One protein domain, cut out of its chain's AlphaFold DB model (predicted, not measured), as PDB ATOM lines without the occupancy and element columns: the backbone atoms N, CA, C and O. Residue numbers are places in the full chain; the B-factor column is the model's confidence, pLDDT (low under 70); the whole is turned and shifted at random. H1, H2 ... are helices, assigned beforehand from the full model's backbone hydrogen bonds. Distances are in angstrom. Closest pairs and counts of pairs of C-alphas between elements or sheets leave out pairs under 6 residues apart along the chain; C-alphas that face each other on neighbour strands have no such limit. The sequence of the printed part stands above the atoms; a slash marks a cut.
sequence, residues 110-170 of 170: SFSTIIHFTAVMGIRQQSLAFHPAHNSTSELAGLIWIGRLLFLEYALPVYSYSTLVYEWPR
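AT A GLANCE: This is residues 110 to 170 of the 170 residues of an uncharacterized protein of Fusarium flagelliforme (UniProt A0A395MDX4). A short helix, H1, runs back loosely beside the first part of one long helix, H2; the rest of H2 and the tail after it, residues 144 to 170, stick out and make much of the length. The printed part has 61 residues with two named helices, H1 then H2, and no named strand: all helix. It is extended, with a radius of gyration of the C-alphas of 16.3 A and spans of 48 by 23 by 18 A.

IN THESE COORDINATES: H1, residues 113 to 121, begins at C-alpha (-34.272, 23.328, 4.151). H2, residues 133 to 155, is 31.7 A long and ends at C-alpha (-41.329, 1.672, 1.998). It has a kink of 28 degrees near residue 140.

HOW THE PARTS SIT: H1 and H2 are close but not clearly touching; their closest C-alphas, of Met 121 and Ser 136, are 6.5 A apart. They run opposite ways at a shallow tilt of 23 degrees. Every O i to N i+4 pair is within hydrogen-bond range in H1, and 17 of 19 in H2.

THE WHOLE: The C-alphas farthest apart, of Ser 127 and Ser 160, are 48.0 A apart. The printed part has no cut. The link from H1 to H2 is long, with 11 residues. pLDDT is under 70 at residues 122, 124 to 136, 158 to 160 and 162 to 170.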
ATOM      1  N   SER A 110     -40.968  28.329   1.761       71.06
ATOM      2  CA  SER A 110     -39.819  29.130   2.206       71.06
ATOM      3  C   SER A 110     -39.204  28.666   3.529       71.06
ATOM      4  O   SER A 110     -38.178  29.194   3.928       71.06
ATOM      5  N   PHE A 111     -39.789  27.695   4.227       73.75
ATOM      6  CA  PHE A 111     -39.170  27.105   5.419       73.75
ATOM      7  C   PHE A 111     -38.498  25.753   5.143       73.75
ATOM      8  O   PHE A 111     -37.842  25.200   6.023       73.75
ATOM      9  N   SER A 112     -38.618  25.215   3.922       80.25
ATOM     10  CA  SER A 112     -38.008  23.931   3.576       80.25
ATOM     11  C   SER A 112     -36.503  24.073   3.368       80.25
ATOM     12  O   SER A 112     -36.034  24.741   2.437       80.25
ATOM     13  N   THR A 113     -35.738  23.378   4.209       83.19
ATOM     14  CA  THR A 113     -34.272  23.328   4.151       83.19
ATOM     15  C   THR A 113     -33.767  22.784   2.815       83.19
ATOM     16  O   THR A 113     -32.794  23.303   2.279       83.19
ATOM     17  N   ILE A 114     -34.452  21.797   2.225       83.69
ATOM     18  CA  ILE A 114     -34.061  21.200   0.935       83.69
ATOM     19  C   ILE A 114     -34.214  22.205  -0.207       83.69
ATOM     20  O   ILE A 114     -33.365  22.278  -1.097       83.69
ATOM     21  N   ILE A 115     -35.268  23.020  -0.163       83.31
ATOM     22  CA  ILE A 115     -35.508  24.064  -1.166       83.31
ATOM     23  C   ILE A 115     -34.434  25.148  -1.061       83.31
ATOM     24  O   ILE A 115     -33.903  25.583  -2.080       83.31
ATOM     25  N   HIS A 116     -34.045  25.520   0.160       84.31
ATOM     26  CA  HIS A 116     -32.969  26.487   0.399       84.31
ATOM     27  C   HIS A 116     -31.622  25.956  -0.076       84.31
ATOM     28  O   HIS A 116     -30.894  26.650  -0.781       84.31
ATOM     29  N   PHE A 117     -31.316  24.705   0.260       83.62
ATOM     30  CA  PHE A 117     -30.102  24.033  -0.180       83.62
ATOM     31  C   PHE A 117     -30.015  23.982  -1.711       83.62
ATOM     32  O   PHE A 117     -29.015  24.395  -2.293       83.62
ATOM     33  N   THR A 118     -31.102  23.578  -2.371       82.00
ATOM     34  CA  THR A 118     -31.186  23.540  -3.838       82.00
ATOM     35  C   THR A 118     -31.024  24.932  -4.455       82.00
ATOM     36  O   THR A 118     -30.336  25.079  -5.464       82.00
ATOM     37  N   ALA A 119     -31.605  25.966  -3.840       80.94
ATOM     38  CA  ALA A 119     -31.454  27.345  -4.295       80.94
ATOM     39  C   ALA A 119     -29.998  27.832  -4.192       80.94
ATOM     40  O   ALA A 119     -29.491  28.437  -5.134       80.94
ATOM     41  N   VAL A 120     -29.305  27.524  -3.090       81.31
ATOM     42  CA  VAL A 120     -27.888  27.875  -2.898       81.31
ATOM     43  C   VAL A 120     -26.987  27.121  -3.877       81.31
ATOM     44  O   VAL A 120     -26.077  27.729  -4.432       81.31
ATOM     45  N   MET A 121     -27.263  25.846  -4.173       73.75
ATOM     46  CA  MET A 121     -26.503  25.078  -5.176       73.75
ATOM     47  C   MET A 121     -26.622  25.629  -6.607       73.75
ATOM     48  O   MET A 121     -25.797  25.320  -7.469       73.75
ATOM     49  N   GLY A 122     -27.639  26.447  -6.885       69.50
ATOM     50  CA  GLY A 122     -27.771  27.166  -8.153       69.50
ATOM     51  C   GLY A 122     -26.879  28.411  -8.262       69.50
ATOM     52  O   GLY A 122     -26.720  28.950  -9.361       69.50
ATOM     53  N   ILE A 123     -26.298  28.883  -7.154       74.56
ATOM     54  CA  ILE A 123     -25.534  30.133  -7.081       74.56
ATOM     55  C   ILE A 123     -24.039  29.821  -6.981       74.56
ATOM     56  O   ILE A 123     -23.578  29.133  -6.072       74.56
ATOM     57  N   ARG A 124     -23.240  30.384  -7.891       65.00
ATOM     58  CA  ARG A 124     -21.779  30.254  -7.849       65.00
ATOM     59  C   ARG A 124     -21.193  31.273  -6.864       65.00
ATOM     60  O   ARG A 124     -21.245  32.473  -7.128       65.00
ATOM     61  N   GLN A 125     -20.593  30.809  -5.763       60.91
ATOM     62  CA  GLN A 125     -20.068  31.677  -4.688       60.91
ATOM     63  C   GLN A 125     -19.010  32.689  -5.163       60.91
ATOM     64  O   GLN A 125     -18.968  33.810  -4.671       60.91
ATOM     65  N   GLN A 126     -18.181  32.321  -6.146       61.22
ATOM     66  CA  GLN A 126     -17.063  33.158  -6.599       61.22
ATOM     67  C   GLN A 126     -17.461  34.298  -7.545       61.22
ATOM     68  O   GLN A 126     -16.755  35.295  -7.615       61.22
ATOM     69  N   SER A 127     -18.563  34.168  -8.289       59.78
ATOM     70  CA  SER A 127     -18.966  35.185  -9.272       59.78
ATOM     71  C   SER A 127     -20.348  35.776  -9.012       59.78
ATOM     72  O   SER A 127     -20.798  36.590  -9.815       59.78
ATOM     73  N   LEU A 128     -21.042  35.333  -7.951       61.44
ATOM     74  CA  LEU A 128     -22.433  35.699  -7.638       61.44
ATOM     75  C   LEU A 128     -23.388  35.546  -8.842       61.44
ATOM     76  O   LEU A 128     -24.456  36.148  -8.896       61.44
ATOM     77  N   ALA A 129     -22.989  34.724  -9.816       63.38
ATOM     78  CA  ALA A 129     -23.724  34.459 -11.037       63.38
ATOM     79  C   ALA A 129     -24.360  33.072 -10.947       63.38
ATOM     80  O   ALA A 129     -23.856  32.178 -10.259       63.38
ATOM     81  N   PHE A 130     -25.464  32.894 -11.664       58.66
ATOM     82  CA  PHE A 130     -26.124  31.600 -11.760       58.66
ATOM     83  C   PHE A 130     -25.192  30.575 -12.401       58.66
ATOM     84  O   PHE A 130     -24.542  30.846 -13.415       58.66
ATOM     85  N   HIS A 131     -25.116  29.392 -11.796       58.66
ATOM     86  CA  HIS A 131     -24.378  28.287 -12.381       58.66
ATOM     87  C   HIS A 131     -25.098  27.838 -13.664       58.66
ATOM     88  O   HIS A 131     -26.332  27.776 -13.677       58.66
ATOM     89  N   PRO A 132     -24.385  27.541 -14.766       61.19
ATOM     90  CA  PRO A 132     -25.037  26.967 -15.928       61.19
ATOM     91  C   PRO A 132     -25.705  25.648 -15.521       61.19
ATOM     92  O   PRO A 132     -25.090  24.807 -14.863       61.19
ATOM     93  N   ALA A 133     -26.975  25.489 -15.900       60.44
ATOM     94  CA  ALA A 133     -27.864  24.465 -15.349       60.44
ATOM     95  C   ALA A 133     -27.271  23.044 -15.375       60.44
ATOM     96  O   ALA A 133     -27.478  22.279 -14.437       60.44
ATOM     97  N   HIS A 134     -26.484  22.705 -16.401       60.44
ATOM     98  CA  HIS A 134     -25.864  21.385 -16.545       60.44
ATOM     99  C   HIS A 134     -24.896  21.030 -15.407       60.44
ATOM    100  O   HIS A 134     -24.792  19.861 -15.050       60.44
ATOM    101  N   ASN A 135     -24.233  22.015 -14.801       65.50
ATOM    102  CA  ASN A 135     -23.194  21.764 -13.808       65.50
ATOM    103  C   ASN A 135     -23.769  21.622 -12.381       65.50
ATOM    104  O   ASN A 135     -23.270  20.824 -11.599       65.50
ATOM    105  N   SER A 136     -24.894  22.284 -12.071       62.03
ATOM    106  CA  SER A 136     -25.670  22.028 -10.835       62.03
ATOM    107  C   SER A 136     -26.553  20.776 -10.924       62.03
ATOM    108  O   SER A 136     -27.013  20.268  -9.902       62.03
ATOM    109  N   THR A 137     -26.820  20.275 -12.138       70.12
ATOM    110  CA  THR A 137     -27.716  19.125 -12.347       70.12
ATOM    111  C   THR A 137     -27.135  17.836 -11.774       70.12
ATOM    112  O   THR A 137     -27.903  17.034 -11.257       70.12
ATOM    113  N   SER A 138     -25.812  17.636 -11.810       77.56
ATOM    114  CA  SER A 138     -25.186  16.427 -11.246       77.56
ATOM    115  C   SER A 138     -25.377  16.336  -9.728       77.56
ATOM    116  O   SER A 138     -25.838  15.317  -9.221       77.56
ATOM    117  N   GLU A 139     -25.115  17.429  -9.006       79.38
ATOM    118  CA  GLU A 139     -25.304  17.508  -7.550       79.38
ATOM    119  C   GLU A 139     -26.780  17.353  -7.158       79.38
ATOM    120  O   GLU A 139     -27.126  16.606  -6.241       79.38
ATOM    121  N   LEU A 140     -27.684  18.005  -7.899       82.88
ATOM    122  CA  LEU A 140     -29.121  17.858  -7.679       82.88
ATOM    123  C   LEU A 140     -29.598  16.432  -7.985       82.88
ATOM    124  O   LEU A 140     -30.414  15.887  -7.247       82.88
ATOM    125  N   ALA A 141     -29.084  15.805  -9.044       83.94
ATOM    126  CA  ALA A 141     -29.390  14.420  -9.379       83.94
ATOM    127  C   ALA A 141     -28.920  13.467  -8.273       83.94
ATOM    128  O   ALA A 141     -29.672  12.567  -7.903       83.94
ATOM    129  N   GLY A 142     -27.738  13.706  -7.694       86.88
ATOM    130  CA  GLY A 142     -27.246  12.986  -6.519       86.88
ATOM    131  C   GLY A 142     -28.170  13.147  -5.310       86.88
ATOM    132  O   GLY A 142     -28.577  12.154  -4.708       86.88
ATOM    133  N   LEU A 143     -28.594  14.376  -5.005       87.50
ATOM    134  CA  LEU A 143     -29.538  14.651  -3.919       87.50
ATOM    135  C   LEU A 143     -30.881  13.933  -4.124       87.50
ATOM    136  O   LEU A 143     -31.398  13.306  -3.200       87.50
ATOM    137  N   ILE A 144     -31.440  13.988  -5.336       88.00
ATOM    138  CA  ILE A 144     -32.689  13.296  -5.685       88.00
ATOM    139  C   ILE A 144     -32.515  11.775  -5.619       88.00
ATOM    140  O   ILE A 144     -33.428  11.078  -5.174       88.00
ATOM    141  N   TRP A 145     -31.359  11.247  -6.025       90.12
ATOM    142  CA  TRP A 145     -31.047   9.824  -5.914       90.12
ATOM    143  C   TRP A 145     -31.022   9.361  -4.455       90.12
ATOM    144  O   TRP A 145     -31.680   8.381  -4.112       90.12
ATOM    145  N   ILE A 146     -30.352  10.110  -3.577       89.44
ATOM    146  CA  ILE A 146     -30.320   9.836  -2.133       89.44
ATOM    147  C   ILE A 146     -31.728   9.930  -1.536       89.44
ATOM    148  O   ILE A 146     -32.133   9.042  -0.790       89.44
ATOM    149  N   GLY A 147     -32.507  10.950  -1.906       88.62
ATOM    150  CA  GLY A 147     -33.906  11.068  -1.491       88.62
ATOM    151  C   GLY A 147     -34.721   9.830  -1.858       88.62
ATOM    152  O   GLY A 147     -35.413   9.272  -1.012       88.62
ATOM    153  N   ARG A 148     -34.585   9.333  -3.094       89.12
ATOM    154  CA  ARG A 148     -35.244   8.091  -3.531       89.12
ATOM    155  C   ARG A 148     -34.832   6.880  -2.702       89.12
ATOM    156  O   ARG A 148     -35.699   6.080  -2.369       89.12
ATOM    157  N   LEU A 149     -33.551   6.746  -2.366       88.44
ATOM    158  CA  LEU A 149     -33.070   5.663  -1.504       88.44
ATOM    159  C   LEU A 149     -33.683   5.744  -0.098       88.44
ATOM    160  O   LEU A 149     -34.131   4.728   0.421       88.44
ATOM    161  N   LEU A 150     -33.797   6.945   0.479       87.50
ATOM    162  CA  LEU A 150     -34.453   7.148   1.777       87.50
ATOM    163  C   LEU A 150     -35.941   6.766   1.738       87.50
ATOM    164  O   LEU A 150     -36.429   6.084   2.636       87.50
ATOM    165  N   PHE A 151     -36.660   7.139   0.673       85.00
ATOM    166  CA  PHE A 151     -38.056   6.727   0.489       85.00
ATOM    167  C   PHE A 151     -38.212   5.216   0.254       85.00
ATOM    168  O   PHE A 151     -39.232   4.646   0.642       85.00
ATOM    169  N   LEU A 152     -37.232   4.558  -0.371       86.25
ATOM    170  CA  LEU A 152     -37.234   3.102  -0.545       86.25
ATOM    171  C   LEU A 152     -37.031   2.376   0.784       86.25
ATOM    172  O   LEU A 152     -37.788   1.455   1.072       86.25
ATOM    173  N   GLU A 153     -36.090   2.834   1.608       85.75
ATOM    174  CA  GLU A 153     -35.883   2.307   2.964       85.75
ATOM    175  C   GLU A 153     -37.125   2.526   3.849       85.75
ATOM    176  O   GLU A 153     -37.482   1.681   4.667       85.75
ATOM    177  N   TYR A 154     -37.848   3.632   3.641       78.38
ATOM    178  CA  TYR A 154     -39.139   3.864   4.288       78.38
ATOM    179  C   TYR A 154     -40.219   2.862   3.845       78.38
ATOM    180  O   TYR A 154     -40.991   2.376   4.671       78.38
ATOM    181  N   ALA A 155     -40.306   2.563   2.545       81.38
ATOM    182  CA  ALA A 155     -41.329   1.672   1.998       81.38
ATOM    183  C   ALA A 155     -41.045   0.183   2.266       81.38
ATOM    184  O   ALA A 155     -41.983  -0.607   2.387       81.38
ATOM    185  N   LEU A 156     -39.767  -0.198   2.332       79.00
ATOM    186  CA  LEU A 156     -39.288  -1.572   2.481       79.00
ATOM    187  C   LEU A 156     -38.217  -1.650   3.582       79.00
ATOM    188  O   LEU A 156     -37.049  -1.890   3.277       79.00
ATOM    189  N   PRO A 157     -38.591  -1.468   4.861       74.62
ATOM    190  CA  PRO A 157     -37.630  -1.568   5.947       74.62
ATOM    191  C   PRO A 157     -37.142  -3.011   6.092       74.62
ATOM    192  O   PRO A 157     -37.943  -3.941   6.228       74.62
ATOM    193  N   VAL A 158     -35.821  -3.201   6.103       68.31
ATOM    194  CA  VAL A 158     -35.202  -4.517   6.353       68.31
ATOM    195  C   VAL A 158     -35.439  -4.961   7.801       68.31
ATOM    196  O   VAL A 158     -35.621  -6.146   8.076       68.31
ATOM    197  N   TYR A 159     -35.508  -3.997   8.723       67.88
ATOM    198  CA  TYR A 159     -35.760  -4.214  10.144       67.88
ATOM    199  C   TYR A 159     -36.878  -3.301  10.643       67.88
ATOM    200  O   TYR A 159     -36.982  -2.143  10.248       67.88
ATOM    201  N   SER A 160     -37.713  -3.804  11.553       68.94
ATOM    202  CA  SER A 160     -38.745  -2.983  12.185       68.94
ATOM    203  C   SER A 160     -38.118  -1.900  13.066       68.94
ATOM    204  O   SER A 160     -37.427  -2.210  14.041       68.94
ATOM    205  N   TYR A 161     -38.415  -0.644  12.755       70.31
ATOM    206  CA  TYR A 161     -38.072   0.507  13.581       70.31
ATOM    207  C   TYR A 161     -38.755   0.421  14.948       70.31
ATOM    208  O   TYR A 161     -39.970   0.246  15.040       70.31
ATOM    209  N   SER A 162     -37.969   0.510  16.018       65.94
ATOM    210  CA  SER A 162     -38.444   0.345  17.400       65.94
ATOM    211  C   SER A 162     -38.239   1.596  18.253       65.94
ATOM    212  O   SER A 162     -38.804   1.682  19.343       65.94
ATOM    213  N   THR A 163     -37.473   2.578  17.770       65.62
ATOM    214  CA  THR A 163     -37.189   3.830  18.478       65.62
ATOM    215  C   THR A 163     -37.662   5.090  17.750       65.62
ATOM    216  O   THR A 163     -37.497   6.176  18.301       65.62
ATOM    217  N   LEU A 164     -38.305   4.977  16.580       68.12
ATOM    218  CA  LEU A 164     -38.970   6.087  15.891       68.12
ATOM    219  C   LEU A 164     -40.036   6.700  16.810       68.12
ATOM    220  O   LEU A 164     -41.055   6.088  17.123       68.12
ATOM    221  N   VAL A 165     -39.776   7.925  17.267       62.03
ATOM    222  CA  VAL A 165     -40.594   8.614  18.283       62.03
ATOM    223  C   VAL A 165     -41.802   9.324  17.661       62.03
ATOM    224  O   VAL A 165     -42.742   9.675  18.372       62.03
ATOM    225  N   TYR A 166     -41.794   9.556  16.346       61.12
ATOM    226  CA  TYR A 166     -42.830  10.324  15.660       61.12
ATOM    227  C   TYR A 166     -43.513   9.482  14.583       61.12
ATOM    228  O   TYR A 166     -42.868   9.050  13.628       61.12
ATOM    229  N   GLU A 167     -44.825   9.276  14.721       59.28
ATOM    230  CA  GLU A 167     -45.647   8.827  13.600       59.28
ATOM    231  C   GLU A 167     -45.677   9.949  12.557       59.28
ATOM    232  O   GLU A 167     -45.973  11.105  12.868       59.28
ATOM    233  N   TRP A 168     -45.312   9.617  11.322       58.06
ATOM    234  CA  TRP A 168     -45.261  10.572  10.223       58.06
ATOM    235  C   TRP A 168     -46.634  11.220   9.979       58.06
ATOM    236  O   TRP A 168     -47.654  10.542  10.140       58.06
ATOM    237  N   PRO A 169     -46.692  12.506   9.575       50.72
ATOM    238  CA  PRO A 169     -47.952  13.137   9.200       50.72
ATOM    239  C   PRO A 169     -48.607  12.322   8.077       50.72
ATOM    240  O   PRO A 169     -47.972  12.076   7.050       50.72
ATOM    241  N   ARG A 170     -49.843  11.865   8.302       44.94
ATOM    242  CA  ARG A 170     -50.686  11.269   7.257       44.94
ATOM    243  C   ARG A 170     -51.241  12.332   6.323       44.94
ATOM    244  O   ARG A 170     -51.588  13.419   6.834       44.94
TER     245      ARG A 170